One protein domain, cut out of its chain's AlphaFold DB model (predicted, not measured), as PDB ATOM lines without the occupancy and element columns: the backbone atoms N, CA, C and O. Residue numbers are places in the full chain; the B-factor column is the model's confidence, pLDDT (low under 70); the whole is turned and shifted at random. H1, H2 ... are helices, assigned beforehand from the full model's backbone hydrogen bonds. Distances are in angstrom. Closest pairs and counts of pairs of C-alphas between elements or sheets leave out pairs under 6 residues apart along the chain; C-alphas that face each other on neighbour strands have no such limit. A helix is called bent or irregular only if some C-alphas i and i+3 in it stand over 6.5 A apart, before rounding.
ATOM      1  N   THR A  12     -19.789 -50.915 -29.566       95.25
ATOM      2  CA  THR A  12     -20.095 -49.618 -30.185       95.25
ATOM      3  C   THR A  12     -18.856 -48.735 -30.262       95.25
ATOM      4  O   THR A  12     -18.549 -48.201 -31.321       95.25
ATOM      5  N   TRP A  13     -18.148 -48.583 -29.146       97.31
ATOM      6  CA  TRP A  13     -17.009 -47.672 -29.047       97.31
ATOM      7  C   TRP A  13     -15.781 -48.214 -29.787       97.31
ATOM      8  O   TRP A  13     -15.180 -47.484 -30.564       97.31
ATOM      9  N   ILE A  14     -15.472 -49.511 -29.661       97.38
ATOM     10  CA  ILE A  14     -14.413 -50.149 -30.460       97.38
ATOM     11  C   ILE A  14     -14.790 -50.149 -31.942       97.38
ATOM     12  O   ILE A  14     -13.949 -49.825 -32.769       97.38
ATOM     13  N   GLY A  15     -16.040 -50.478 -32.288       97.00
ATOM     14  CA  GLY A  15     -16.490 -50.512 -33.680       97.00
ATOM     15  C   GLY A  15     -16.309 -49.164 -34.377       97.00
ATOM     16  O   GLY A  15     -15.655 -49.096 -35.413       97.00
ATOM     17  N   TRP A  16     -16.807 -48.081 -33.772       97.00
ATOM     18  CA  TRP A  16     -16.571 -46.732 -34.292       97.00
ATOM     19  C   TRP A  16     -15.100 -46.339 -34.249       97.00
ATOM     20  O   TRP A  16     -14.617 -45.733 -35.195       97.00
ATOM     21  N   GLY A  17     -14.374 -46.726 -33.200       96.75
ATOM     22  CA  GLY A  17     -12.941 -46.492 -33.099       96.75
ATOM     23  C   GLY A  17     -12.157 -47.071 -34.275       96.75
ATOM     24  O   GLY A  17     -11.365 -46.370 -34.890       96.75
ATOM     25  N   LEU A  18     -12.425 -48.327 -34.635       97.19
ATOM     26  CA  LEU A  18     -11.792 -48.994 -35.772       97.19
ATOM     27  C   LEU A  18     -12.178 -48.353 -37.106       97.19
ATOM     28  O   LEU A  18     -11.319 -48.187 -37.967       97.19
ATOM     29  N   VAL A  19     -13.451 -47.976 -37.274       97.44
ATOM     30  CA  VAL A  19     -13.917 -47.281 -38.484       97.44
ATOM     31  C   VAL A  19     -13.198 -45.945 -38.650       97.44
ATOM     32  O   VAL A  19     -12.726 -45.651 -39.743       97.44
ATOM     33  N   LEU A  20     -13.085 -45.155 -37.581       96.94
ATOM     34  CA  LEU A  20     -12.399 -43.864 -37.621       96.94
ATOM     35  C   LEU A  20     -10.891 -44.019 -37.808       96.94
ATOM     36  O   LEU A  20     -10.314 -43.270 -38.581       96.94
ATOM     37  N   LEU A  21     -10.262 -45.005 -37.165       96.69
ATOM     38  CA  LEU A  21      -8.830 -45.259 -37.317       96.69
ATOM     39  C   LEU A  21      -8.485 -45.675 -38.754       96.69
ATOM     40  O   LEU A  21      -7.650 -45.052 -39.397       96.69
ATOM     41  N   LEU A  22      -9.137 -46.716 -39.276       97.44
ATOM     42  CA  LEU A  22      -8.829 -47.241 -40.609       97.44
ATOM     43  C   LEU A  22      -9.324 -46.304 -41.714       97.44
ATOM     44  O   LEU A  22      -8.617 -46.062 -42.687       97.44
ATOM     45  N   GLY A  23     -10.540 -45.775 -41.560       96.25
ATOM     46  CA  GLY A  23     -11.128 -44.837 -42.508       96.25
ATOM     47  C   GLY A  23     -10.410 -43.491 -42.510       96.25
ATOM     48  O   GLY A  23     -10.201 -42.933 -43.579       96.25
ATOM     49  N   GLY A  24      -9.994 -43.003 -41.339       94.75
ATOM     50  CA  GLY A  24      -9.206 -41.783 -41.185       94.75
ATOM     51  C   GLY A  24      -7.817 -41.910 -41.789       94.75
ATOM     52  O   GLY A  24      -7.445 -41.069 -42.594       94.75
ATOM     53  N   ALA A  25      -7.096 -42.998 -41.497       95.31
ATOM     54  CA  ALA A  25      -5.785 -43.242 -42.099       95.31
ATOM     55  C   ALA A  25      -5.865 -43.344 -43.630       95.31
ATOM     56  O   ALA A  25      -5.051 -42.759 -44.335       95.31
ATOM     57  N   LEU A  26      -6.883 -44.037 -44.157       95.38
ATOM     58  CA  LEU A  26      -7.114 -44.091 -45.600       95.38
ATOM     59  C   LEU A  26      -7.462 -42.710 -46.171       95.38
ATOM     60  O   LEU A  26      -6.947 -42.347 -47.220       95.38
ATOM     61  N   ALA A  27      -8.333 -41.947 -45.509       92.31
ATOM     62  CA  ALA A  27      -8.723 -40.618 -45.967       92.31
ATOM     63  C   ALA A  27      -7.539 -39.641 -45.970       92.31
ATOM     64  O   ALA A  27      -7.359 -38.946 -46.964       92.31
ATOM     65  N   GLY A  28      -6.723 -39.642 -44.912       91.12
ATOM     66  CA  GLY A  28      -5.501 -38.844 -44.818       91.12
ATOM     67  C   GLY A  28      -4.502 -39.210 -45.910       91.12
ATOM     68  O   GLY A  28      -4.076 -38.340 -46.658       91.12
ATOM     69  N   TYR A  29      -4.249 -40.508 -46.111       91.94
ATOM     70  CA  TYR A  29      -3.385 -40.988 -47.194       91.94
ATOM     71  C   TYR A  29      -3.890 -40.567 -48.581       91.94
ATOM     72  O   TYR A  29      -3.121 -40.142 -49.440       91.94
ATOM     73  N   LEU A  30      -5.200 -40.681 -48.829       90.94
ATOM     74  CA  LEU A  30      -5.785 -40.260 -50.101       90.94
ATOM     75  C   LEU A  30      -5.707 -38.743 -50.291       90.94
ATOM     76  O   LEU A  30      -5.492 -38.297 -51.416       90.94
ATOM     77  N   ALA A  31      -5.887 -37.962 -49.225       85.88
ATOM     78  CA  ALA A  31      -5.722 -36.518 -49.280       85.88
ATOM     79  C   ALA A  31      -4.274 -36.159 -49.630       85.88
ATOM     80  O   ALA A  31      -4.055 -35.401 -50.568       85.88
ATOM     81  N   GLU A  32      -3.301 -36.775 -48.972       84.12
ATOM     82  CA  GLU A  32      -1.878 -36.527 -49.208       84.12
ATOM     83  C   GLU A  32      -1.446 -36.890 -50.641       84.12
ATOM     84  O   GLU A  32      -0.787 -36.113 -51.323       84.12
ATOM     85  N   VAL A  33      -1.871 -38.052 -51.149       85.56
ATOM     86  CA  VAL A  33      -1.425 -38.544 -52.466       85.56
ATOM     87  C   VAL A  33      -2.157 -37.888 -53.636       85.56
ATOM     88  O   VAL A  33      -1.573 -37.712 -54.707       85.56
ATOM     89  N   TYR A  34      -3.448 -37.588 -53.486       83.38
ATOM     90  CA  TYR A  34      -4.299 -37.183 -54.613       83.38
ATOM     91  C   TYR A  34      -4.738 -35.724 -54.572       83.38
ATOM     92  O   TYR A  34      -5.457 -35.288 -55.475       83.38
ATOM     93  N   THR A  35      -4.346 -34.965 -53.551       75.50
ATOM     94  CA  THR A  35      -4.717 -33.557 -53.440       75.50
ATOM     95  C   THR A  35      -3.524 -32.711 -53.009       75.50
ATOM     96  O   THR A  35      -2.766 -33.104 -52.135       75.50
ATOM     97  N   ASP A  36      -3.409 -31.495 -53.544       69.56
ATOM     98  CA  ASP A  36      -2.416 -30.510 -53.079       69.56
ATOM     99  C   ASP A  36      -2.818 -29.870 -51.726       69.56
ATOM    100  O   ASP A  36      -2.398 -28.759 -51.400       69.56
ATOM    101  N   LEU A  37      -3.699 -30.522 -50.951       67.94
ATOM    102  CA  LEU A  37      -4.205 -30.002 -49.677       67.94
ATOM    103  C   LEU A  37      -3.153 -30.068 -48.569       67.94
ATOM    104  O   LEU A  37      -3.245 -29.286 -47.625       67.94
ATOM    105  N   ASP A  38      -2.167 -30.952 -48.704       65.25
ATOM    106  CA  ASP A  38      -1.123 -31.209 -47.711       65.25
ATOM    107  C   ASP A  38      -0.385 -29.919 -47.314       65.25
ATOM    108  O   ASP A  38      -0.413 -29.493 -46.164       65.25
ATOM    109  N   TYR A  39       0.096 -29.167 -48.309       65.12
ATOM    110  CA  TYR A  39       0.913 -27.966 -48.103       65.12
ATOM    111  C   TYR A  39       0.202 -26.792 -47.397       65.12
ATOM    112  O   TYR A  39       0.861 -25.856 -46.945       65.12
ATOM    113  N   TYR A  40      -1.135 -26.780 -47.338       68.12
ATOM    114  CA  TYR A  40      -1.884 -25.653 -46.767       68.12
ATOM    115  C   TYR A  40      -2.843 -26.051 -45.651       68.12
ATOM    116  O   TYR A  40      -2.918 -25.348 -44.649       68.12
ATOM    117  N   LEU A  41      -3.619 -27.126 -45.826       70.62
ATOM    118  CA  LEU A  41      -4.607 -27.548 -44.831       70.62
ATOM    119  C   LEU A  41      -3.987 -28.365 -43.702       70.62
ATOM    120  O   LEU A  41      -4.437 -28.191 -42.569       70.62
ATOM    121  N   PHE A  42      -3.018 -29.223 -44.030       75.69
ATOM    122  CA  PHE A  42      -2.403 -30.188 -43.114       75.69
ATOM    123  C   PHE A  42      -0.980 -29.814 -42.687       75.69
ATOM    124  O   PHE A  42      -0.414 -30.496 -41.850       75.69
ATOM    125  N   ALA A  43      -0.433 -28.712 -43.205       73.00
ATOM    126  CA  ALA A  43       0.838 -28.181 -42.736       73.00
ATOM    127  C   ALA A  43       0.772 -27.790 -41.250       73.00
ATOM    128  O   ALA A  43      -0.237 -27.238 -40.802       73.00
ATOM    129  N   GLU A  44       1.887 -27.955 -40.532       66.06
ATOM    130  CA  GLU A  44       2.035 -27.541 -39.129       66.06
ATOM    131  C   GLU A  44       1.605 -26.068 -38.938       66.06
ATOM    132  O   GLU A  44       2.168 -25.141 -39.534       66.06
ATOM    133  N   ASN A  45       0.677 -25.808 -38.017       66.62
ATOM    134  CA  ASN A  45      -0.021 -24.535 -37.770       66.62
ATOM    135  C   ASN A  45      -1.067 -24.144 -38.831       66.62
ATOM    136  O   ASN A  45      -1.439 -22.965 -38.939       66.62
ATOM    137  N   GLY A  46      -1.540 -25.117 -39.606       69.25
ATOM    138  CA  GLY A  46      -2.537 -24.950 -40.652       69.25
ATOM    139  C   GLY A  46      -3.963 -24.712 -40.130       69.25
ATOM    140  O   GLY A  46      -4.239 -24.698 -38.928       69.25
ATOM    141  N   PRO A  47      -4.938 -24.502 -41.032       77.31
ATOM    142  CA  PRO A  47      -6.340 -24.295 -40.674       77.31
ATOM    143  C   PRO A  47      -6.969 -25.432 -39.850       77.31
ATOM    144  O   PRO A  47      -7.891 -25.171 -39.067       77.31
ATOM    145  N   VAL A  48      -6.518 -26.682 -40.031       85.62
ATOM    146  CA  VAL A  48      -7.096 -27.851 -39.349       85.62
ATOM    147  C   VAL A  48      -6.864 -27.795 -37.835       85.62
ATOM    148  O   VAL A  48      -7.830 -27.943 -37.080       85.62
ATOM    149  N   GLU A  49      -5.665 -27.422 -37.396       86.56
ATOM    150  CA  GLU A  49      -5.276 -27.212 -35.995       86.56
ATOM    151  C   GLU A  49      -6.214 -26.238 -35.254       86.56
ATOM    152  O   GLU A  49      -6.662 -26.470 -34.124       86.56
ATOM    153  N   GLY A  50      -6.627 -25.157 -35.928       86.56
ATOM    154  CA  GLY A  50      -7.589 -24.203 -35.370       86.56
ATOM    155  C   GLY A  50      -8.949 -24.846 -35.068       86.56
ATOM    156  O   GLY A  50      -9.576 -24.562 -34.042       86.56
ATOM    157  N   SER A  51      -9.408 -25.754 -35.931       90.31
ATOM    158  CA  SER A  51     -10.650 -26.496 -35.703       90.31
ATOM    159  C   SER A  51     -10.497 -27.592 -34.641       90.31
ATOM    160  O   SER A  51     -11.400 -27.762 -33.817       90.31
ATOM    161  N   GLN A  52      -9.343 -28.262 -34.578       94.75
ATOM    162  CA  GLN A  52      -9.013 -29.222 -33.521       94.75
ATOM    163  C   GLN A  52      -9.012 -28.547 -32.142       94.75
ATOM    164  O   GLN A  52      -9.651 -29.041 -31.207       94.75
ATOM    165  N   THR A  53      -8.413 -27.356 -32.041       94.12
ATOM    166  CA  THR A  53      -8.430 -26.501 -30.845       94.12
ATOM    167  C   THR A  53      -9.858 -26.245 -30.351       94.12
ATOM    168  O   THR A  53     -10.143 -26.375 -29.157       94.12
ATOM    169  N   ILE A  54     -10.793 -25.927 -31.255       93.94
ATOM    170  CA  ILE A  54     -12.205 -25.704 -30.901       93.94
ATOM    171  C   ILE A  54     -12.841 -26.993 -30.366       93.94
ATOM    172  O   ILE A  54     -13.499 -26.966 -29.321       93.94
ATOM    173  N   VAL A  55     -12.649 -28.123 -31.052       97.25
ATOM    174  CA  VAL A  55     -13.213 -29.423 -30.644       97.25
ATOM    175  C   VAL A  55     -12.705 -29.823 -29.256       97.25
ATOM    176  O   VAL A  55     -13.507 -30.192 -28.390       97.25
ATOM    177  N   LEU A  56     -11.401 -29.680 -29.011       97.81
ATOM    178  CA  LEU A  56     -10.768 -29.927 -27.715       97.81
ATOM    179  C   LEU A  56     -11.308 -29.000 -26.625       97.81
ATOM    180  O   LEU A  56     -11.666 -29.474 -25.544       97.81
ATOM    181  N   GLY A  57     -11.445 -27.703 -26.914       97.69
ATOM    182  CA  GLY A  57     -12.012 -26.726 -25.985       97.69
ATOM    183  C   GLY A  57     -13.448 -27.066 -25.573       97.69
ATOM    184  O   GLY A  57     -13.786 -27.026 -24.385       97.69
ATOM    185  N   VAL A  58     -14.291 -27.483 -26.524       98.44
ATOM    186  CA  VAL A  58     -15.666 -27.926 -26.238       98.44
ATOM    187  C   VAL A  58     -15.670 -29.214 -25.409       98.44
ATOM    188  O   VAL A  58     -16.392 -29.294 -24.412       98.44
ATOM    189  N   ALA A  59     -14.849 -30.207 -25.764       98.56
ATOM    190  CA  ALA A  59     -14.742 -31.454 -25.004       98.56
ATOM    191  C   ALA A  59     -14.272 -31.200 -23.558       98.56
ATOM    192  O   ALA A  59     -14.864 -31.724 -22.605       98.56
ATOM    193  N   ALA A  60     -13.265 -30.339 -23.375       98.44
ATOM    194  CA  ALA A  60     -12.767 -29.921 -22.070       98.44
ATOM    195  C   ALA A  60     -13.858 -29.216 -21.253       98.44
ATOM    196  O   ALA A  60     -14.061 -29.546 -20.084       98.44
ATOM    197  N   ALA A  61     -14.625 -28.306 -21.863       98.50
ATOM    198  CA  ALA A  61     -15.727 -27.619 -21.193       98.50
ATOM    199  C   ALA A  61     -16.822 -28.592 -20.717       98.50
ATOM    200  O   ALA A  61     -17.325 -28.461 -19.597       98.50
ATOM    201  N   ILE A  62     -17.168 -29.602 -21.520       98.50
ATOM    202  CA  ILE A  62     -18.164 -30.619 -21.150       98.50
ATOM    203  C   ILE A  62     -17.658 -31.482 -19.987       98.50
ATOM    204  O   ILE A  62     -18.398 -31.696 -19.018       98.50
ATOM    205  N   PHE A  63     -16.400 -31.934 -20.024       98.25
ATOM    206  CA  PHE A  63     -15.807 -32.664 -18.902       98.25
ATOM    207  C   PHE A  63     -15.699 -31.807 -17.638       98.25
ATOM    208  O   PHE A  63     -16.011 -32.298 -16.551       98.25
ATOM    209  N   ALA A  64     -15.338 -30.529 -17.756       97.56
ATOM    210  CA  ALA A  64     -15.292 -29.600 -16.629       97.56
ATOM    211  C   ALA A  64     -16.686 -29.404 -16.019       97.56
ATOM    212  O   ALA A  64     -16.860 -29.525 -14.803       97.56
ATOM    213  N   ALA A  65     -17.708 -29.198 -16.855       97.69
ATOM    214  CA  ALA A  65     -19.095 -29.083 -16.417       97.69
ATOM    215  C   ALA A  65     -19.585 -30.368 -15.730       97.69
ATOM    216  O   ALA A  65     -20.290 -30.306 -14.714       97.69
ATOM    217  N   ARG A  66     -19.189 -31.542 -16.240       95.88
ATOM    218  CA  ARG A  66     -19.476 -32.822 -15.586       95.88
ATOM    219  C   ARG A  66     -18.759 -32.936 -14.244       95.88
ATOM    220  O   ARG A  66     -19.401 -33.287 -13.252       95.88
ATOM    221  N   GLY A  67     -17.470 -32.616 -14.187       94.69
ATOM    222  CA  GLY A  67     -16.665 -32.658 -12.969       94.69
ATOM    223  C   GLY A  67     -17.212 -31.738 -11.878       94.69
ATOM    224  O   GLY A  67     -17.332 -32.156 -10.728       94.69
ATOM    225  N   TRP A  68     -17.656 -30.534 -12.248       94.31
ATOM    226  CA  TRP A  68     -18.276 -29.569 -11.338       94.31
ATOM    227  C   TRP A  68     -19.590 -30.077 -10.730       94.31
ATOM    228  O   TRP A  68     -19.845 -29.905  -9.539       94.31
ATOM    229  N   ARG A  69     -20.430 -30.735 -11.541       92.81
ATOM    230  CA  ARG A  69     -21.704 -31.325 -11.090       92.81
ATOM    231  C   ARG A  69     -21.525 -32.625 -10.305       92.81
ATOM    232  O   ARG A  69     -22.448 -33.052  -9.610       92.81
ATOM    233  N   SER A  70     -20.365 -33.262 -10.424       89.56
ATOM    234  CA  SER A  70     -20.070 -34.546  -9.797       89.56
ATOM    235  C   SER A  70     -19.520 -34.378  -8.384       89.56
ATOM    236  O   SER A  70     -18.746 -33.470  -8.074       89.56
ATOM    237  N   LYS A  71     -19.866 -35.323  -7.513       84.00
ATOM    238  CA  LYS A  71     -19.167 -35.542  -6.242       84.00
ATOM    239  C   LYS A  71     -18.377 -36.843  -6.336       84.00
ATOM    240  O   LYS A  71     -18.774 -37.750  -7.067       84.00
ATOM    241  N   GLY A  72     -17.285 -36.936  -5.587       89.38
ATOM    242  CA  GLY A  72     -16.502 -38.160  -5.507       89.38
ATOM    243  C   GLY A  72     -15.625 -38.430  -6.743       89.38
ATOM    244  O   GLY A  72     -15.212 -37.498  -7.439       89.38
ATOM    245  N   PRO A  73     -15.369 -39.710  -7.065       92.69
ATOM    246  CA  PRO A  73     -14.311 -40.130  -7.990       92.69
ATOM    247  C   PRO A  73     -14.509 -39.694  -9.445       92.69
ATOM    248  O   PRO A  73     -13.530 -39.496 -10.158       92.69
ATOM    249  N   VAL A  74     -15.751 -39.491  -9.896       93.25
ATOM    250  CA  VAL A  74     -16.008 -38.990 -11.259       93.25
ATOM    251  C   VAL A  74     -15.484 -37.564 -11.426       93.25
ATOM    252  O   VAL A  74     -14.882 -37.258 -12.448       93.25
ATOM    253  N   ALA A  75     -15.647 -36.707 -10.410       93.88
ATOM    254  CA  ALA A  75     -15.101 -35.351 -10.452       93.88
ATOM    255  C   ALA A  75     -13.572 -35.371 -10.549       93.88
ATOM    256  O   ALA A  75     -13.000 -34.629 -11.342       93.88
ATOM    257  N   PHE A  76     -12.933 -36.258  -9.780       95.19
ATOM    258  CA  PHE A  76     -11.484 -36.442  -9.783       95.19
ATOM    259  C   PHE A  76     -10.958 -36.852 -11.168       95.19
ATOM    260  O   PHE A  76     -10.038 -36.226 -11.689       95.19
ATOM    261  N   LEU A  77     -11.581 -37.851 -11.801       95.94
ATOM    262  CA  LEU A  77     -11.201 -38.305 -13.145       95.94
ATOM    263  C   LEU A  77     -11.454 -37.228 -14.209       95.94
ATOM    264  O   LEU A  77     -10.599 -37.004 -15.061       95.94
ATOM    265  N   CYS A  78     -12.579 -36.508 -14.135       96.94
ATOM    266  CA  CYS A  78     -12.849 -35.394 -15.045       96.94
ATOM    267  C   CYS A  78     -11.783 -34.294 -14.949       96.94
ATOM    268  O   CYS A  78     -11.392 -33.774 -15.985       96.94
ATOM    269  N   ILE A  79     -11.285 -33.959 -13.753       96.62
ATOM    270  CA  ILE A  79     -10.210 -32.964 -13.585       96.62
ATOM    271  C   ILE A  79      -8.946 -33.390 -14.349       96.62
ATOM    272  O   ILE A  79      -8.374 -32.581 -15.078       96.62
ATOM    273  N   ALA A  80      -8.546 -34.660 -14.236       96.12
ATOM    274  CA  ALA A  80      -7.386 -35.188 -14.954       96.12
ATOM    275  C   ALA A  80      -7.586 -35.167 -16.479       96.12
ATOM    276  O   ALA A  80      -6.692 -34.752 -17.211       96.12
ATOM    277  N   VAL A  81      -8.770 -35.552 -16.962       97.62
ATOM    278  CA  VAL A  81      -9.083 -35.522 -18.401       97.62
ATOM    279  C   VAL A  81      -9.104 -34.088 -18.935       97.62
ATOM    280  O   VAL A  81      -8.521 -33.828 -19.980       97.62
ATOM    281  N   VAL A  82      -9.713 -33.138 -18.214       98.31
ATOM    282  CA  VAL A  82      -9.721 -31.716 -18.603       98.31
ATOM    283  C   VAL A  82      -8.301 -31.186 -18.748       98.31
ATOM    284  O   VAL A  82      -8.017 -30.500 -19.720       98.31
ATOM    285  N   TYR A  83      -7.405 -31.522 -17.821       97.88
ATOM    286  CA  TYR A  83      -6.005 -31.119 -17.915       97.88
ATOM    287  C   TYR A  83      -5.331 -31.619 -19.196       97.88
ATOM    288  O   TYR A  83      -4.717 -30.822 -19.901       97.88
ATOM    289  N   VAL A  84      -5.494 -32.904 -19.531       97.75
ATOM    290  CA  VAL A  84      -4.934 -33.476 -20.767       97.75
ATOM    291  C   VAL A  84      -5.490 -32.759 -21.999       97.75
ATOM    292  O   VAL A  84      -4.724 -32.372 -22.874       97.75
ATOM    293  N   LEU A  85      -6.803 -32.507 -22.043       98.31
ATOM    294  CA  LEU A  85      -7.438 -31.820 -23.172       98.31
ATOM    295  C   LEU A  85      -7.007 -30.360 -23.304       98.31
ATOM    296  O   LEU A  85      -6.841 -29.880 -24.417       98.31
ATOM    297  N   LEU A  86      -6.803 -29.654 -22.191       97.75
ATOM    298  CA  LEU A  86      -6.281 -28.290 -22.216       97.75
ATOM    299  C   LEU A  86      -4.826 -28.250 -22.700       97.75
ATOM    300  O   LEU A  86      -4.457 -27.322 -23.411       97.75
ATOM    301  N   HIS A  87      -4.009 -29.247 -22.353       96.88
ATOM    302  CA  HIS A  87      -2.649 -29.361 -22.880       96.88
ATOM    303  C   HIS A  87      -2.631 -29.666 -24.379       96.88
ATOM    304  O   HIS A  87      -1.903 -28.984 -25.099       96.88
ATOM    305  N   ALA A  88      -3.461 -30.607 -24.841       96.12
ATOM    306  CA  ALA A  88      -3.653 -30.872 -26.267       96.12
ATOM    307  C   ALA A  88      -4.122 -29.602 -26.994       96.12
ATOM    308  O   ALA A  88      -3.522 -29.195 -27.973       96.12
ATOM    309  N   MET A  89      -5.093 -28.872 -26.435       96.00
ATOM    310  CA  MET A  89      -5.584 -27.621 -27.022       96.00
ATOM    311  C   MET A  89      -4.473 -26.573 -27.181       96.00
ATOM    312  O   MET A  89      -4.448 -25.857 -28.173       96.00
ATOM    313  N   VAL A  90      -3.543 -26.465 -26.224       95.38
ATOM    314  CA  VAL A  90      -2.381 -25.563 -26.347       95.38
ATOM    315  C   VAL A  90      -1.379 -26.071 -27.392       95.38
ATOM    316  O   VAL A  90      -0.750 -25.241 -28.055       95.38
ATOM    317  N   ARG A  91      -1.215 -27.397 -27.538       92.94
ATOM    318  CA  ARG A  91      -0.389 -28.007 -28.596       92.94
ATOM    319  C   ARG A  91      -0.966 -27.628 -29.962       92.94
ATOM    320  O   ARG A  91      -0.270 -26.887 -30.652       92.94
ATOM    321  N   GLU A  92      -2.251 -27.905 -30.196       92.62
ATOM    322  CA  GLU A  92      -2.971 -27.627 -31.459       92.62
ATOM    323  C   GLU A  92      -3.288 -26.154 -31.728       92.62
ATOM    324  O   GLU A  92      -3.841 -25.825 -32.768       92.62
ATOM    325  N   THR A  93      -3.066 -25.225 -30.793       91.38
ATOM    326  CA  THR A  93      -3.324 -23.812 -31.112       91.38
ATOM    327  C   THR A  93      -2.154 -23.272 -31.933       91.38
ATOM    328  O   THR A  93      -1.047 -23.245 -31.393       91.38
ATOM    329  N   PRO A  94      -2.354 -22.730 -33.145       88.25
ATOM    330  CA  PRO A  94      -1.257 -22.252 -33.980       88.25
ATOM    331  C   PRO A  94      -0.351 -21.232 -33.286       88.25
ATOM    332  O   PRO A  94      -0.792 -20.404 -32.472       88.25
ATOM    333  N   ARG A  95       0.938 -21.251 -33.624       87.94
ATOM    334  CA  ARG A  95       1.884 -20.216 -33.200       87.94
ATOM    335  C   ARG A  95       1.683 -18.935 -34.003       87.94
ATOM    336  O   ARG A  95       1.636 -18.961 -35.228       87.94
ATOM    337  N   CYS A  96       1.623 -17.796 -33.311       88.62
ATOM    338  CA  CYS A  96       1.410 -16.498 -33.964       88.62
ATOM    339  C   CYS A  96       2.537 -16.085 -34.924       88.62
ATOM    340  O   CYS A  96       2.325 -15.224 -35.772       88.62
ATOM    341  N   ASP A  97       3.733 -16.642 -34.751       85.75
ATOM    342  CA  ASP A  97       4.923 -16.395 -35.564       85.75
ATOM    343  C   ASP A  97       5.170 -17.477 -36.631       85.75
ATOM    344  O   ASP A  97       6.193 -17.424 -37.313       85.75
ATOM    345  N   SER A  98       4.255 -18.442 -36.802       81.00
ATOM    346  CA  SER A  98       4.387 -19.473 -37.836       81.00
ATOM    347  C   SER A  98       4.167 -18.895 -39.245       81.00
ATOM    348  O   SER A  98       3.204 -18.153 -39.452       81.00
ATOM    349  N   PRO A  99       5.006 -19.248 -40.240       77.75
ATOM    350  CA  PRO A  99       4.821 -18.820 -41.627       77.75
ATOM    351  C   PRO A  99       3.598 -19.462 -42.302       77.75
ATOM    352  O   PRO A  99       3.134 -18.946 -43.318       77.75
ATOM    353  N   PHE A 100       3.076 -20.556 -41.743       76.31
ATOM    354  CA  PHE A 100       1.919 -21.290 -42.264       76.31
ATOM    355  C   PHE A 100       0.594 -20.844 -41.639       76.31
ATOM    356  O   PHE A 100      -0.471 -21.270 -42.073       76.31
ATOM    357  N   TYR A 101       0.642 -19.943 -40.654       77.62
ATOM    358  CA  TYR A 101      -0.547 -19.463 -39.971       77.62
ATOM    359  C   TYR A 101      -1.357 -18.490 -40.854       77.62
ATOM    360  O   TYR A 101      -0.894 -17.383 -41.146       77.62
ATOM    361  N   PRO A 102      -2.601 -18.832 -41.241       73.69
ATOM    362  CA  PRO A 102      -3.394 -18.036 -42.180       73.69
ATOM    363  C   PRO A 102      -4.124 -16.842 -41.527       73.69
ATOM    364  O   PRO A 102      -4.840 -16.111 -42.215       73.69
ATOM    365  N   GLY A 103      -3.968 -16.634 -40.211       74.62
ATOM    366  CA  GLY A 103      -4.713 -15.656 -39.405       74.62
ATOM    367  C   GLY A 103      -5.806 -16.289 -38.524       74.62
ATOM    368  O   GLY A 103      -6.207 -17.427 -38.745       74.62
ATOM    369  N   GLY A 104      -6.298 -15.561 -37.506       78.00
ATOM    370  CA  GLY A 104      -7.302 -16.062 -36.542       78.00
ATOM    371  C   GLY A 104      -6.877 -16.010 -35.064       78.00
ATOM    372  O   GLY A 104      -6.324 -15.005 -34.608       78.00
ATOM    373  N   ILE A 105      -7.140 -17.092 -34.318       82.62
ATOM    374  CA  ILE A 105      -6.661 -17.288 -32.938       82.62
ATOM    375  C   ILE A 105      -5.307 -18.007 -32.978       82.62
ATOM    376  O   ILE A 105      -5.196 -19.082 -33.556       82.62
ATOM    377  N   CYS A 106      -4.307 -17.440 -32.307       90.38
ATOM    378  CA  CYS A 106      -2.983 -18.032 -32.143       90.38
ATOM    379  C   CYS A 106      -2.448 -17.777 -30.731       90.38
ATOM    380  O   CYS A 106      -2.959 -16.923 -29.998       90.38
ATOM    381  N   LEU A 107      -1.384 -18.488 -30.363       92.69
ATOM    382  CA  LEU A 107      -0.634 -18.254 -29.131       92.69
ATOM    383  C   LEU A 107       0.831 -17.954 -29.435       92.69
ATOM    384  O   LEU A 107       1.465 -18.605 -30.262       92.69
ATOM    385  N   THR A 108       1.403 -16.986 -28.722       94.00
ATOM    386  CA  THR A 108       2.859 -16.814 -28.712       94.00
ATOM    387  C   THR A 108       3.504 -17.970 -27.951       94.00
ATOM    388  O   THR A 108       2.886 -18.568 -27.065       94.00
ATOM    389  N   ARG A 109       4.778 -18.258 -28.233       89.88
ATOM    390  CA  ARG A 109       5.540 -19.278 -27.497       89.88
ATOM    391  C   ARG A 109       5.467 -19.079 -25.978       89.88
ATOM    392  O   ARG A 109       5.144 -20.010 -25.248       89.88
ATOM    393  N   THR A 110       5.691 -17.850 -25.514       94.75
ATOM    394  CA  THR A 110       5.623 -17.504 -24.088       94.75
ATOM    395  C   THR A 110       4.222 -17.713 -23.511       94.75
ATOM    396  O   THR A 110       4.091 -18.135 -22.365       94.75
ATOM    397  N   ALA A 111       3.163 -17.467 -24.292       95.69
ATOM    398  CA  ALA A 111       1.796 -17.739 -23.858       95.69
ATOM    399  C   ALA A 111       1.514 -19.246 -23.743       95.69
ATOM    400  O   ALA A 111       0.924 -19.657 -22.744       95.69
ATOM    401  N   LYS A 112       1.970 -20.073 -24.700       94.12
ATOM    402  CA  LYS A 112       1.864 -21.543 -24.603       94.12
ATOM    403  C   LYS A 112       2.558 -22.065 -23.338       94.12
ATOM    404  O   LYS A 112       1.942 -22.780 -22.550       94.12
ATOM    405  N   GLU A 113       3.801 -21.636 -23.099       94.94
ATOM    406  CA  GLU A 113       4.584 -22.014 -21.911       94.94
ATOM    407  C   GLU A 113       3.882 -21.590 -20.605       94.94
ATOM    408  O   GLU A 113       3.746 -22.391 -19.676       94.94
ATOM    409  N   ALA A 114       3.368 -20.356 -20.539       97.31
ATOM    410  CA  ALA A 114       2.636 -19.865 -19.373       97.31
ATOM    411  C   ALA A 114       1.345 -20.659 -19.114       97.31
ATOM    412  O   ALA A 114       1.064 -21.014 -17.968       97.31
ATOM    413  N   LEU A 115       0.571 -20.970 -20.159       97.00
ATOM    414  CA  LEU A 115      -0.664 -21.747 -20.036       97.00
ATOM    415  C   LEU A 115      -0.398 -23.166 -19.533       97.00
ATOM    416  O   LEU A 115      -1.108 -23.621 -18.637       97.00
ATOM    417  N   TRP A 116       0.653 -23.838 -20.011       95.88
ATOM    418  CA  TRP A 116       1.052 -25.148 -19.484       95.88
ATOM    419  C   TRP A 116       1.358 -25.110 -17.985       95.88
ATOM    420  O   TRP A 116       0.907 -25.983 -17.237       95.88
ATOM    421  N   VAL A 117       2.075 -24.083 -17.518       97.00
ATOM    422  CA  VAL A 117       2.356 -23.903 -16.085       97.00
ATOM    423  C   VAL A 117       1.061 -23.654 -15.311       97.00
ATOM    424  O   VAL A 117       0.810 -24.325 -14.309       97.00
ATOM    425  N   ILE A 118       0.210 -22.739 -15.783       97.81
ATOM    426  CA  ILE A 118      -1.069 -22.403 -15.140       97.81
ATOM    427  C   ILE A 118      -1.966 -23.639 -15.027       97.81
ATOM    428  O   ILE A 118      -2.500 -23.912 -13.951       97.81
ATOM    429  N   PHE A 119      -2.112 -24.414 -16.103       97.19
ATOM    430  CA  PHE A 119      -2.931 -25.626 -16.110       97.19
ATOM    431  C   PHE A 119      -2.361 -26.710 -15.199       97.19
ATOM    432  O   PHE A 119      -3.125 -27.352 -14.480       97.19
ATOM    433  N   THR A 120      -1.038 -26.869 -15.148       96.88
ATOM    434  CA  THR A 120      -0.380 -27.843 -14.263       96.88
ATOM    435  C   THR A 120      -0.550 -27.477 -12.789       96.88
ATOM    436  O   THR A 120      -0.927 -28.324 -11.977       96.88
ATOM    437  N   VAL A 121      -0.352 -26.205 -12.431       97.81
ATOM    438  CA  VAL A 121      -0.574 -25.716 -11.060       97.81
ATOM    439  C   VAL A 121      -2.053 -25.821 -10.679       97.81
ATOM    440  O   VAL A 121      -2.380 -26.284  -9.584       97.81
ATOM    441  N   GLY A 122      -2.955 -25.449 -11.590       97.44
ATOM    442  CA  GLY A 122      -4.400 -25.566 -11.404       97.44
ATOM    443  C   GLY A 122      -4.847 -27.012 -11.189       97.44
ATOM    444  O   GLY A 122      -5.595 -27.285 -10.248       97.44
ATOM    445  N   LEU A 123      -4.342 -27.952 -11.997       96.38
ATOM    446  CA  LEU A 123      -4.568 -29.386 -11.816       96.38
ATOM    447  C   LEU A 123      -4.108 -29.828 -10.426       96.38
ATOM    448  O   LEU A 123      -4.895 -30.423  -9.690       96.38
ATOM    449  N   ALA A 124      -2.857 -29.537 -10.061       96.88
ATOM    450  CA  ALA A 124      -2.291 -29.953  -8.781       96.88
ATOM    451  C   ALA A 124      -3.135 -29.443  -7.602       96.88
ATOM    452  O   ALA A 124      -3.469 -30.216  -6.701       96.88
ATOM    453  N   ALA A 125      -3.558 -28.177  -7.642       97.75
ATOM    454  CA  ALA A 125      -4.438 -27.595  -6.634       97.75
ATOM    455  C   ALA A 125      -5.806 -28.301  -6.579       97.75
ATOM    456  O   ALA A 125      -6.261 -28.687  -5.501       97.75
ATOM    457  N   LEU A 126      -6.454 -28.521  -7.727       96.19
ATOM    458  CA  LEU A 126      -7.769 -29.167  -7.795       96.19
ATOM    459  C   LEU A 126      -7.731 -30.630  -7.332       96.19
ATOM    460  O   LEU A 126      -8.597 -31.048  -6.558       96.19
ATOM    461  N   LEU A 127      -6.721 -31.398  -7.750       94.69
ATOM    462  CA  LEU A 127      -6.521 -32.773  -7.294       94.69
ATOM    463  C   LEU A 127      -6.202 -32.819  -5.796       94.69
ATOM    464  O   LEU A 127      -6.735 -33.673  -5.089       94.69
ATOM    465  N   PHE A 128      -5.408 -31.876  -5.277       96.50
ATOM    466  CA  PHE A 128      -5.120 -31.785  -3.845       96.50
ATOM    467  C   PHE A 128      -6.376 -31.488  -3.013       96.50
ATOM    468  O   PHE A 128      -6.582 -32.100  -1.957       96.50
ATOM    469  N   LEU A 129      -7.250 -30.596  -3.487       95.50
ATOM    470  CA  LEU A 129      -8.542 -30.309  -2.850       95.50
ATOM    471  C   LEU A 129      -9.482 -31.524  -2.866       95.50
ATOM    472  O   LEU A 129     -10.284 -31.692  -1.950       95.50
ATOM    473  N   ARG A 130      -9.362 -32.394  -3.875       94.31
ATOM    474  CA  ARG A 130     -10.163 -33.617  -4.050       94.31
ATOM    475  C   ARG A 130      -9.417 -34.897  -3.657       94.31
ATOM    476  O   ARG A 130      -9.871 -35.988  -3.982       94.31
ATOM    477  N   ARG A 131      -8.302 -34.802  -2.926       94.62
ATOM    478  CA  ARG A 131      -7.418 -35.946  -2.614       94.62
ATOM    479  C   ARG A 131      -8.110 -37.126  -1.923       94.62
ATOM    480  O   ARG A 131      -7.671 -38.259  -2.080       94.62
ATOM    481  N   ALA A 132      -9.196 -36.875  -1.188       94.94
ATOM    482  CA  ALA A 132      -9.994 -37.925  -0.553       94.94
ATOM    483  C   ALA A 132     -10.641 -38.881  -1.575       94.94
ATOM    484  O   ALA A 132     -10.853 -40.051  -1.270       94.94
ATOM    485  N   ASP A 133     -10.894 -38.405  -2.798       94.06
ATOM    486  CA  ASP A 133     -11.537 -39.169  -3.867       94.06
ATOM    487  C   ASP A 133     -10.537 -40.028  -4.670       94.06
ATOM    488  O   ASP A 133     -10.956 -40.847  -5.487       94.06
ATOM    489  N   PHE A 134      -9.224 -39.874  -4.447       93.62
ATOM    490  CA  PHE A 134      -8.171 -40.496  -5.261       93.62
ATOM    491  C   PHE A 134      -8.233 -42.029  -5.263       93.62
ATOM    492  O   PHE A 134      -8.325 -42.648  -6.322       93.62
ATOM    493  N   LEU A 135      -8.230 -42.659  -4.082       94.12
ATOM    494  CA  LEU A 135      -8.268 -44.124  -3.984       94.12
ATOM    495  C   LEU A 135      -9.577 -44.699  -4.527       94.12
ATOM    496  O   LEU A 135      -9.597 -45.801  -5.074       94.12
ATOM    497  N   ASP A 136     -10.675 -43.953  -4.395       92.56
ATOM    498  CA  ASP A 136     -11.938 -44.336  -5.007       92.56
ATOM    499  C   ASP A 136     -11.880 -44.220  -6.531       92.56
ATOM    500  O   ASP A 136     -12.394 -45.109  -7.202       92.56
ATOM    501  N   ALA A 137     -11.229 -43.196  -7.085       92.38
ATOM    502  CA  ALA A 137     -11.100 -42.992  -8.529       92.38
ATOM    503  C   ALA A 137     -10.334 -44.124  -9.228       92.38
ATOM    504  O   ALA A 137     -10.657 -44.466 -10.364       92.38
ATOM    505  N   LEU A 138      -9.386 -44.758  -8.531       91.31
ATOM    506  CA  LEU A 138      -8.640 -45.912  -9.041       91.31
ATOM    507  C   LEU A 138      -9.467 -47.203  -9.102       91.31
ATOM    508  O   LEU A 138      -9.075 -48.151  -9.784       91.31
ATOM    509  N   LYS A 139     -10.613 -47.277  -8.410       92.62
ATOM    510  CA  LYS A 139     -11.442 -48.487  -8.437       92.62
ATOM    511  C   LYS A 139     -11.966 -48.713  -9.862       92.62
ATOM    512  O   LYS A 139     -12.583 -47.793 -10.409       92.62
ATOM    513  N   PRO A 140     -11.858 -49.940 -10.418       89.94
ATOM    514  CA  PRO A 140     -12.261 -50.249 -11.795       89.94
ATOM    515  C   PRO A 140     -13.666 -49.769 -12.153       89.94
ATOM    516  O   PRO A 140     -13.916 -49.306 -13.259       89.94
ATOM    517  N   ARG A 141     -14.589 -49.804 -11.183       89.69
ATOM    518  CA  ARG A 141     -15.971 -49.365 -11.390       89.69
ATOM    519  C   ARG A 141     -16.102 -47.914 -11.872       89.69
ATOM    520  O   ARG A 141     -17.095 -47.622 -12.528       89.69
ATOM    521  N   TRP A 142     -15.154 -47.036 -11.533       90.31
ATOM    522  CA  TRP A 142     -15.163 -45.617 -11.900       90.31
ATOM    523  C   TRP A 142     -14.225 -45.328 -13.068       90.31
ATOM    524  O   TRP A 142     -14.639 -44.675 -14.022       90.31
ATOM    525  N   SER A 143     -12.999 -45.855 -13.028       87.56
ATOM    526  CA  SER A 143     -12.004 -45.641 -14.083       87.56
ATOM    527  C   SER A 143     -12.423 -46.261 -15.415       87.56
ATOM    528  O   SER A 143     -12.261 -45.632 -16.458       87.56
ATOM    529  N   PHE A 144     -13.069 -47.433 -15.405       92.00
ATOM    530  CA  PHE A 144     -13.537 -48.056 -16.644       92.00
ATOM    531  C   PHE A 144     -14.647 -47.265 -17.320       92.00
ATOM    532  O   PHE A 144     -14.861 -47.452 -18.502       92.00
ATOM    533  N   VAL A 145     -15.324 -46.323 -16.669       93.00
ATOM    534  CA  VAL A 145     -16.302 -45.494 -17.390       93.00
ATOM    535  C   VAL A 145     -15.632 -44.611 -18.458       93.00
ATOM    536  O   VAL A 145     -16.258 -44.265 -19.456       93.00
ATOM    537  N   PHE A 146     -14.342 -44.317 -18.285       95.69
ATOM    538  CA  PHE A 146     -13.534 -43.491 -19.180       95.69
ATOM    539  C   PHE A 146     -12.735 -44.314 -20.201       95.69
ATOM    540  O   PHE A 146     -11.991 -43.734 -20.989       95.69
ATOM    541  N   TRP A 147     -12.902 -45.647 -20.235       95.88
ATOM    542  CA  TRP A 147     -12.147 -46.534 -21.129       95.88
ATOM    543  C   TRP A 147     -12.178 -46.128 -22.617       95.88
ATOM    544  O   TRP A 147     -11.152 -46.327 -23.271       95.88
ATOM    545  N   PRO A 148     -13.258 -45.528 -23.179       97.38
ATOM    546  CA  PRO A 148     -13.247 -45.127 -24.581       97.38
ATOM    547  C   PRO A 148     -12.150 -44.107 -24.901       97.38
ATOM    548  O   PRO A 148     -11.637 -44.131 -26.012       97.38
ATOM    549  N   LEU A 149     -11.715 -43.278 -23.945       97.56
ATOM    550  CA  LEU A 149     -10.589 -42.357 -24.157       97.56
ATOM    551  C   LEU A 149      -9.289 -43.092 -24.518       97.56
ATOM    552  O   LEU A 149      -8.463 -42.543 -25.236       97.56
ATOM    553  N   GLY A 150      -9.130 -44.352 -24.098       97.31
ATOM    554  CA  GLY A 150      -8.011 -45.191 -24.528       97.31
ATOM    555  C   GLY A 150      -8.021 -45.491 -26.031       97.31
ATOM    556  O   GLY A 150      -6.965 -45.642 -26.627       97.31
ATOM    557  N   VAL A 151      -9.196 -45.521 -26.668       97.81
ATOM    558  CA  VAL A 151      -9.313 -45.685 -28.126       97.81
ATOM    559  C   VAL A 151      -8.865 -44.415 -28.848       97.81
ATOM    560  O   VAL A 151      -8.116 -44.510 -29.812       97.81
ATOM    561  N   ALA A 152      -9.260 -43.234 -28.355       98.00
ATOM    562  CA  ALA A 152      -8.762 -41.964 -28.886       98.00
ATOM    563  C   ALA A 152      -7.238 -41.857 -28.733       98.00
ATOM    564  O   ALA A 152      -6.555 -41.483 -29.676       98.00
ATOM    565  N   PHE A 153      -6.696 -42.275 -27.586       97.81
ATOM    566  CA  PHE A 153      -5.249 -42.326 -27.371       97.81
ATOM    567  C   PHE A 153      -4.525 -43.219 -28.392       97.81
ATOM    568  O   PHE A 153      -3.478 -42.833 -28.894       97.81
ATOM    569  N   ILE A 154      -5.089 -44.377 -28.753       98.12
ATOM    570  CA  ILE A 154      -4.515 -45.240 -29.802       98.12
ATOM    571  C   ILE A 154      -4.516 -44.540 -31.169       98.12
ATOM    572  O   ILE A 154      -3.554 -44.695 -31.913       98.12
ATOM    573  N   MET A 155      -5.561 -43.773 -31.501       98.25
ATOM    574  CA  MET A 155      -5.584 -42.990 -32.746       98.25
ATOM    575  C   MET A 155      -4.492 -41.920 -32.760       98.25
ATOM    576  O   MET A 155      -3.804 -41.803 -33.763       98.25
ATOM    577  N   LEU A 156      -4.287 -41.210 -31.643       97.38
ATOM    578  CA  LEU A 156      -3.208 -40.222 -31.515       97.38
ATOM    579  C   LEU A 156      -1.827 -40.865 -31.669       97.38
ATOM    580  O   LEU A 156      -1.006 -40.374 -32.426       97.38
ATOM    581  N   LEU A 157      -1.586 -42.014 -31.026       97.75
ATOM    582  CA  LEU A 157      -0.330 -42.752 -31.202       97.75
ATOM    583  C   LEU A 157      -0.102 -43.198 -32.652       97.75
ATOM    584  O   LEU A 157       1.039 -43.269 -33.098       97.75
ATOM    585  N   ALA A 158      -1.171 -43.550 -33.369       97.44
ATOM    586  CA  ALA A 158      -1.082 -43.894 -34.781       97.44
ATOM    587  C   ALA A 158      -0.812 -42.659 -35.656       97.44
ATOM    588  O   ALA A 158      -0.066 -42.787 -36.622       97.44
ATOM    589  N   GLY A 159      -1.380 -41.499 -35.305       96.19
ATOM    590  CA  GLY A 159      -1.099 -40.210 -35.944       96.19
ATOM    591  C   GLY A 159       0.364 -39.799 -35.786       96.19
ATOM    592  O   GLY A 159       1.053 -39.660 -36.785       96.19
ATOM    593  N   GLU A 160       0.876 -39.771 -34.555       95.50
ATOM    594  CA  GLU A 160       2.292 -39.485 -34.254       95.50
ATOM    595  C   GLU A 160       3.245 -40.465 -34.966       95.50
ATOM    596  O   GLU A 160       4.310 -40.108 -35.469       95.50
ATOM    597  N   LEU A 161       2.869 -41.749 -35.044       96.88
ATOM    598  CA  LEU A 161       3.657 -42.720 -35.798       96.88
ATOM    599  C   LEU A 161       3.672 -42.393 -37.298       96.88
ATOM    600  O   LEU A 161       4.676 -42.660 -37.950       96.88
ATOM    601  N   ALA A 162       2.582 -41.859 -37.847       94.38
ATOM    602  CA  ALA A 162       2.503 -41.441 -39.241       94.38
ATOM    603  C   ALA A 162       3.341 -40.175 -39.498       94.38
ATOM    604  O   ALA A 162       4.104 -40.161 -40.465       94.38
ATOM    605  N   GLU A 163       3.300 -39.192 -38.592       92.00
ATOM    606  CA  GLU A 163       4.177 -38.009 -38.602       92.00
ATOM    607  C   GLU A 163       5.652 -38.420 -38.666       92.00
ATOM    608  O   GLU A 163       6.415 -37.924 -39.495       92.00
ATOM    609  N   HIS A 164       6.057 -39.422 -37.876       94.31
ATOM    610  CA  HIS A 164       7.428 -39.944 -37.899       94.31
ATOM    611  C   HIS A 164       7.876 -40.439 -39.290       94.31
ATOM    612  O   HIS A 164       9.072 -40.453 -39.595       94.31
ATOM    613  N   TYR A 165       6.931 -40.844 -40.145       93.62
ATOM    614  CA  TYR A 165       7.172 -41.238 -41.535       93.62
ATOM    615  C   TYR A 165       6.887 -40.119 -42.554       93.62
ATOM    616  O   TYR A 165       6.921 -40.388 -43.754       93.62
ATOM    617  N   ASN A 166       6.699 -38.874 -42.106       89.00
ATOM    618  CA  ASN A 166       6.327 -37.699 -42.902       89.00
ATOM    619  C   ASN A 166       4.996 -37.906 -43.643       89.00
ATOM    620  O   ASN A 166       4.934 -37.769 -44.863       89.00
ATOM    621  N   GLN A 167       3.964 -38.341 -42.922       90.62
ATOM    622  CA  GLN A 167       2.600 -38.487 -43.439       90.62
ATOM    623  C   GLN A 167       1.662 -37.523 -42.689       90.62
ATOM    624  O   GLN A 167       0.840 -37.960 -41.877       90.62
ATOM    625  N   GLU A 168       1.824 -36.215 -42.927       89.56
ATOM    626  CA  GLU A 168       1.105 -35.129 -42.226       89.56
ATOM    627  C   GLU A 168      -0.418 -35.246 -42.420       89.56
ATOM    628  O   GLU A 168      -1.195 -35.168 -41.466       89.56
ATOM    629  N   GLY A 169      -0.874 -35.577 -43.633       89.31
ATOM    630  CA  GLY A 169      -2.296 -35.793 -43.909       89.31
ATOM    631  C   GLY A 169      -2.923 -36.922 -43.077       89.31
ATOM    632  O   GLY A 169      -4.092 -36.830 -42.681       89.31
ATOM    633  N   ILE A 170      -2.171 -37.994 -42.792       93.25
ATOM    634  CA  ILE A 170      -2.627 -39.090 -41.919       93.25
ATOM    635  C   ILE A 170      -2.656 -38.643 -40.459       93.25
ATOM    636  O   ILE A 170      -3.656 -38.908 -39.788       93.25
ATOM    637  N   GLU A 171      -1.592 -37.993 -39.982       94.56
ATOM    638  CA  GLU A 171      -1.496 -37.465 -38.618       94.56
ATOM    639  C   GLU A 171      -2.703 -36.580 -38.306       94.56
ATOM    640  O   GLU A 171      -3.567 -36.959 -37.512       94.56
ATOM    641  N   GLU A 172      -2.832 -35.471 -39.026       92.62
ATOM    642  CA  GLU A 172      -3.824 -34.430 -38.770       92.62
ATOM    643  C   GLU A 172      -5.264 -34.952 -38.858       92.62
ATOM    644  O   GLU A 172      -6.162 -34.567 -38.091       92.62
ATOM    645  N   THR A 173      -5.508 -35.888 -39.783       94.50
ATOM    646  CA  THR A 173      -6.811 -36.545 -39.916       94.50
ATOM    647  C   THR A 173      -7.104 -37.436 -38.710       94.50
ATOM    648  O   THR A 173      -8.215 -37.396 -38.167       94.50
ATOM    649  N   LEU A 174      -6.141 -38.253 -38.274       96.88
ATOM    650  CA  LEU A 174      -6.317 -39.131 -37.118       96.88
ATOM    651  C   LEU A 174      -6.465 -38.339 -35.820       96.88
ATOM    652  O   LEU A 174      -7.308 -38.705 -34.995       96.88
ATOM    653  N   GLU A 175      -5.733 -37.242 -35.657       96.88
ATOM    654  CA  GLU A 175      -5.844 -36.355 -34.503       96.88
ATOM    655  C   GLU A 175      -7.215 -35.692 -34.421       96.88
ATOM    656  O   GLU A 175      -7.921 -35.834 -33.415       96.88
ATOM    657  N   MET A 176      -7.675 -35.084 -35.520       96.06
ATOM    658  CA  MET A 176      -9.020 -34.513 -35.602       96.06
ATOM    659  C   MET A 176     -10.102 -35.542 -35.239       96.06
ATOM    660  O   MET A 176     -11.014 -35.263 -34.446       96.06
ATOM    661  N   LEU A 177     -10.017 -36.759 -35.789       97.62
ATOM    662  CA  LEU A 177     -10.979 -37.821 -35.494       97.62
ATOM    663  C   LEU A 177     -10.880 -38.312 -34.043       97.62
ATOM    664  O   LEU A 177     -11.921 -38.558 -33.422       97.62
ATOM    665  N   ALA A 178      -9.678 -38.393 -33.470       98.25
ATOM    666  CA  ALA A 178      -9.473 -38.717 -32.062       98.25
ATOM    667  C   ALA A 178     -10.121 -37.669 -31.143       98.25
ATOM    668  O   ALA A 178     -10.772 -38.020 -30.148       98.25
ATOM    669  N   TYR A 179     -10.023 -36.385 -31.490       98.31
ATOM    670  CA  TYR A 179     -10.659 -35.301 -30.739       98.31
ATOM    671  C   TYR A 179     -12.178 -35.319 -30.885       98.31
ATOM    672  O   TYR A 179     -12.888 -35.168 -29.889       98.31
ATOM    673  N   CYS A 180     -12.705 -35.606 -32.077       98.31
ATOM    674  CA  CYS A 180     -14.145 -35.777 -32.290       98.31
ATOM    675  C   CYS A 180     -14.699 -36.980 -31.511       98.31
ATOM    676  O   CYS A 180     -15.760 -36.899 -30.882       98.31
ATOM    677  N   TYR A 181     -13.960 -38.088 -31.489       98.38
ATOM    678  CA  TYR A 181     -14.293 -39.260 -30.684       98.38
ATOM    679  C   TYR A 181     -14.265 -38.931 -29.183       98.38
ATOM    680  O   TYR A 181     -15.159 -39.329 -28.428       98.38
ATOM    681  N   THR A 182     -13.288 -38.136 -28.747       98.56
ATOM    682  CA  THR A 182     -13.190 -37.643 -27.368       98.56
ATOM    683  C   THR A 182     -14.343 -36.705 -27.010       98.56
ATOM    684  O   THR A 182     -14.915 -36.824 -25.923       98.56
ATOM    685  N   LEU A 183     -14.769 -35.838 -27.929       98.56
ATOM    686  CA  LEU A 183     -15.957 -35.004 -27.771       98.56
ATOM    687  C   LEU A 183     -17.211 -35.873 -27.602       98.56
ATOM    688  O   LEU A 183     -17.960 -35.684 -26.640       98.56
ATOM    689  N   ALA A 184     -17.409 -36.881 -28.456       98.19
ATOM    690  CA  ALA A 184     -18.510 -37.832 -28.313       98.19
ATOM    691  C   ALA A 184     -18.465 -38.559 -26.954       98.19
ATOM    692  O   ALA A 184     -19.497 -38.706 -26.289       98.19
ATOM    693  N   CYS A 185     -17.271 -38.959 -26.501       97.69
ATOM    694  CA  CYS A 185     -17.053 -39.555 -25.183       97.69
ATOM    695  C   CYS A 185     -17.439 -38.598 -24.049       97.69
ATOM    696  O   CYS A 185     -18.176 -38.992 -23.142       97.69
ATOM    697  N   SER A 186     -17.033 -37.328 -24.125       97.88
ATOM    698  CA  SER A 186     -17.367 -36.314 -23.119       97.88
ATOM    699  C   SER A 186     -18.881 -36.116 -22.992       97.88
ATOM    700  O   SER A 186     -19.414 -36.136 -21.881       97.88
ATOM    701  N   ILE A 187     -19.599 -36.038 -24.121       98.00
ATOM    702  CA  ILE A 187     -21.063 -35.934 -24.167       98.00
ATOM    703  C   ILE A 187     -21.701 -37.177 -23.547       98.00
ATOM    704  O   ILE A 187     -22.649 -37.075 -22.762       98.00
ATOM    705  N   TRP A 188     -21.195 -38.366 -23.876       97.19
ATOM    706  CA  TRP A 188     -21.730 -39.605 -23.328       97.19
ATOM    707  C   TRP A 188     -21.537 -39.681 -21.809       97.19
ATOM    708  O   TRP A 188     -22.506 -39.951 -21.093       97.19
ATOM    709  N   ILE A 189     -20.333 -39.374 -21.310       95.00
ATOM    710  CA  ILE A 189     -20.008 -39.365 -19.877       95.00
ATOM    711  C   ILE A 189     -20.858 -38.329 -19.147       95.00
ATOM    712  O   ILE A 189     -21.407 -38.629 -18.084       95.00
ATOM    713  N   TYR A 190     -21.036 -37.146 -19.733       95.56
ATOM    714  CA  TYR A 190     -21.878 -36.094 -19.176       95.56
ATOM    715  C   TYR A 190     -23.321 -36.558 -18.930       95.56
ATOM    716  O   TYR A 190     -23.935 -36.174 -17.937       95.56
ATOM    717  N   ARG A 191     -23.867 -37.383 -19.833       93.50
ATOM    718  CA  ARG A 191     -25.261 -37.850 -19.779       93.50
ATOM    719  C   ARG A 191     -25.470 -39.067 -18.876       93.50
ATOM    720  O   ARG A 191     -26.554 -39.201 -18.313       93.50
ATOM    721  N   HIS A 192     -24.481 -39.957 -18.767       90.69
ATOM    722  CA  HIS A 192     -24.672 -41.294 -18.180       90.69
ATOM    723  C   HIS A 192     -23.958 -41.522 -16.847       90.69
ATOM    724  O   HIS A 192     -24.204 -42.545 -16.206       90.69
ATOM    725  N   THR A 193     -23.115 -40.587 -16.410       86.19
ATOM    726  CA  THR A 193     -22.521 -40.611 -15.065       86.19
ATOM    727  C   THR A 193     -23.169 -39.561 -14.188       86.19
ATOM    728  O   THR A 193     -23.267 -39.776 -12.956       86.19
TER     729      THR A 193
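What this domain is: This is residues 12 to 193 of the 193 residues of an uncharacterized protein of Aquamicrobium lusatiense (UniProt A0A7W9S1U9). A flattened bundle of long helices makes a slab that runs along the longest axis, with H9 in its middle: H1 and H8 pack on one side of H9, H3 packs on the other with H4 beside H3 and near H9, and H5 packs on H4 at an edge of the slab, apart from H3 and H9. The short H2 lies at one end of the slab and the short H6 and H7 at the other. The printed part has 182 residues with nine named helices, H1 to H9 in chain order, and no named strand; the class is all helix. It is compact, with a radius of gyration of the C-alphas of 17.2 A and spans of 53 by 40 by 25 A.

How they stand to each other: H9, residues 168 to 192, is the hub and touches five helices. H8, residues 148 to 163, makes a hairpin with it, opposite ways at a shallow tilt of 9 degrees; their closest C-alphas, of Gly 159 and Glu 171, are 3.9 A apart. H1, residues 12 to 34, touches H9 at Gly 28 and Ile 170, C-alphas 4.1 A apart, opposite ways at a shallow tilt of 24 degrees. H3, residues 47 to 69, touches H9 at Ala 59 and Leu 183, C-alphas 4.7 A apart, the same way at a shallow tilt of 20 degrees. H4, residues 73 to 91, makes a hairpin with H3, closest at the C-alphas of Gly 67 and Ala 75, 4.0 A; H1, H3, H4, H8 and H9 form a bundle, helices side by side. H5, residues 109 to 129, makes a hairpin with H4 at a shallow tilt of 5 degrees, closest at the C-alphas of Val 90 and Lys 112, 6.1 A, and is apart from H9. H2, residues 38 to 42, touches H9 at Phe 42 and Gly 169, C-alphas 5.7 A apart. H6, residues 131 to 137, is about perpendicular to H4 at 85 degrees and touches it at Pro 73 and Ala 137, C-alphas 4.3 A apart. H7, residues 140 to 146, only just touches H9, with 3 pairs of C-alphas within 8 A, the closest those of Val 145 and Ile 189, 7.6 A. Every O i to N i+4 pair is within hydrogen-bond range in H1, H2, H4, H5, H8 and H9; the counts are 18 of 19 in H3, 1 of 3 in H6 and 1 of 3 in H7, with O i to N i+3 counts of 3 of 4 in H6 and 2 of 4 in H7.

Where its parts are: H1 begins at C-alpha 12, (-20.095, -49.618, -30.185), and H9 ends at C-alpha 192, (-24.672, -41.294, -18.180). From first to last C-alpha H9 measures 35.8 A, H3 34.1 A, H1 31.6 A, H5 30.5 A, H4 27.7 A and H8 23.5 A. H6 is irregular, with C-alphas 132 and 135 7.3 A apart.

The domain as a whole: The C-alphas farthest apart, of Tyr 34 and Ala 132, are 54.4 A apart. The printed part has no cut. The link from H4 to H5, residues 92 to 108, is long, and the other links are tight. The mean pLDDT of the printed part is 92.1; residues 36 to 40 and 44 to 46 are under 70.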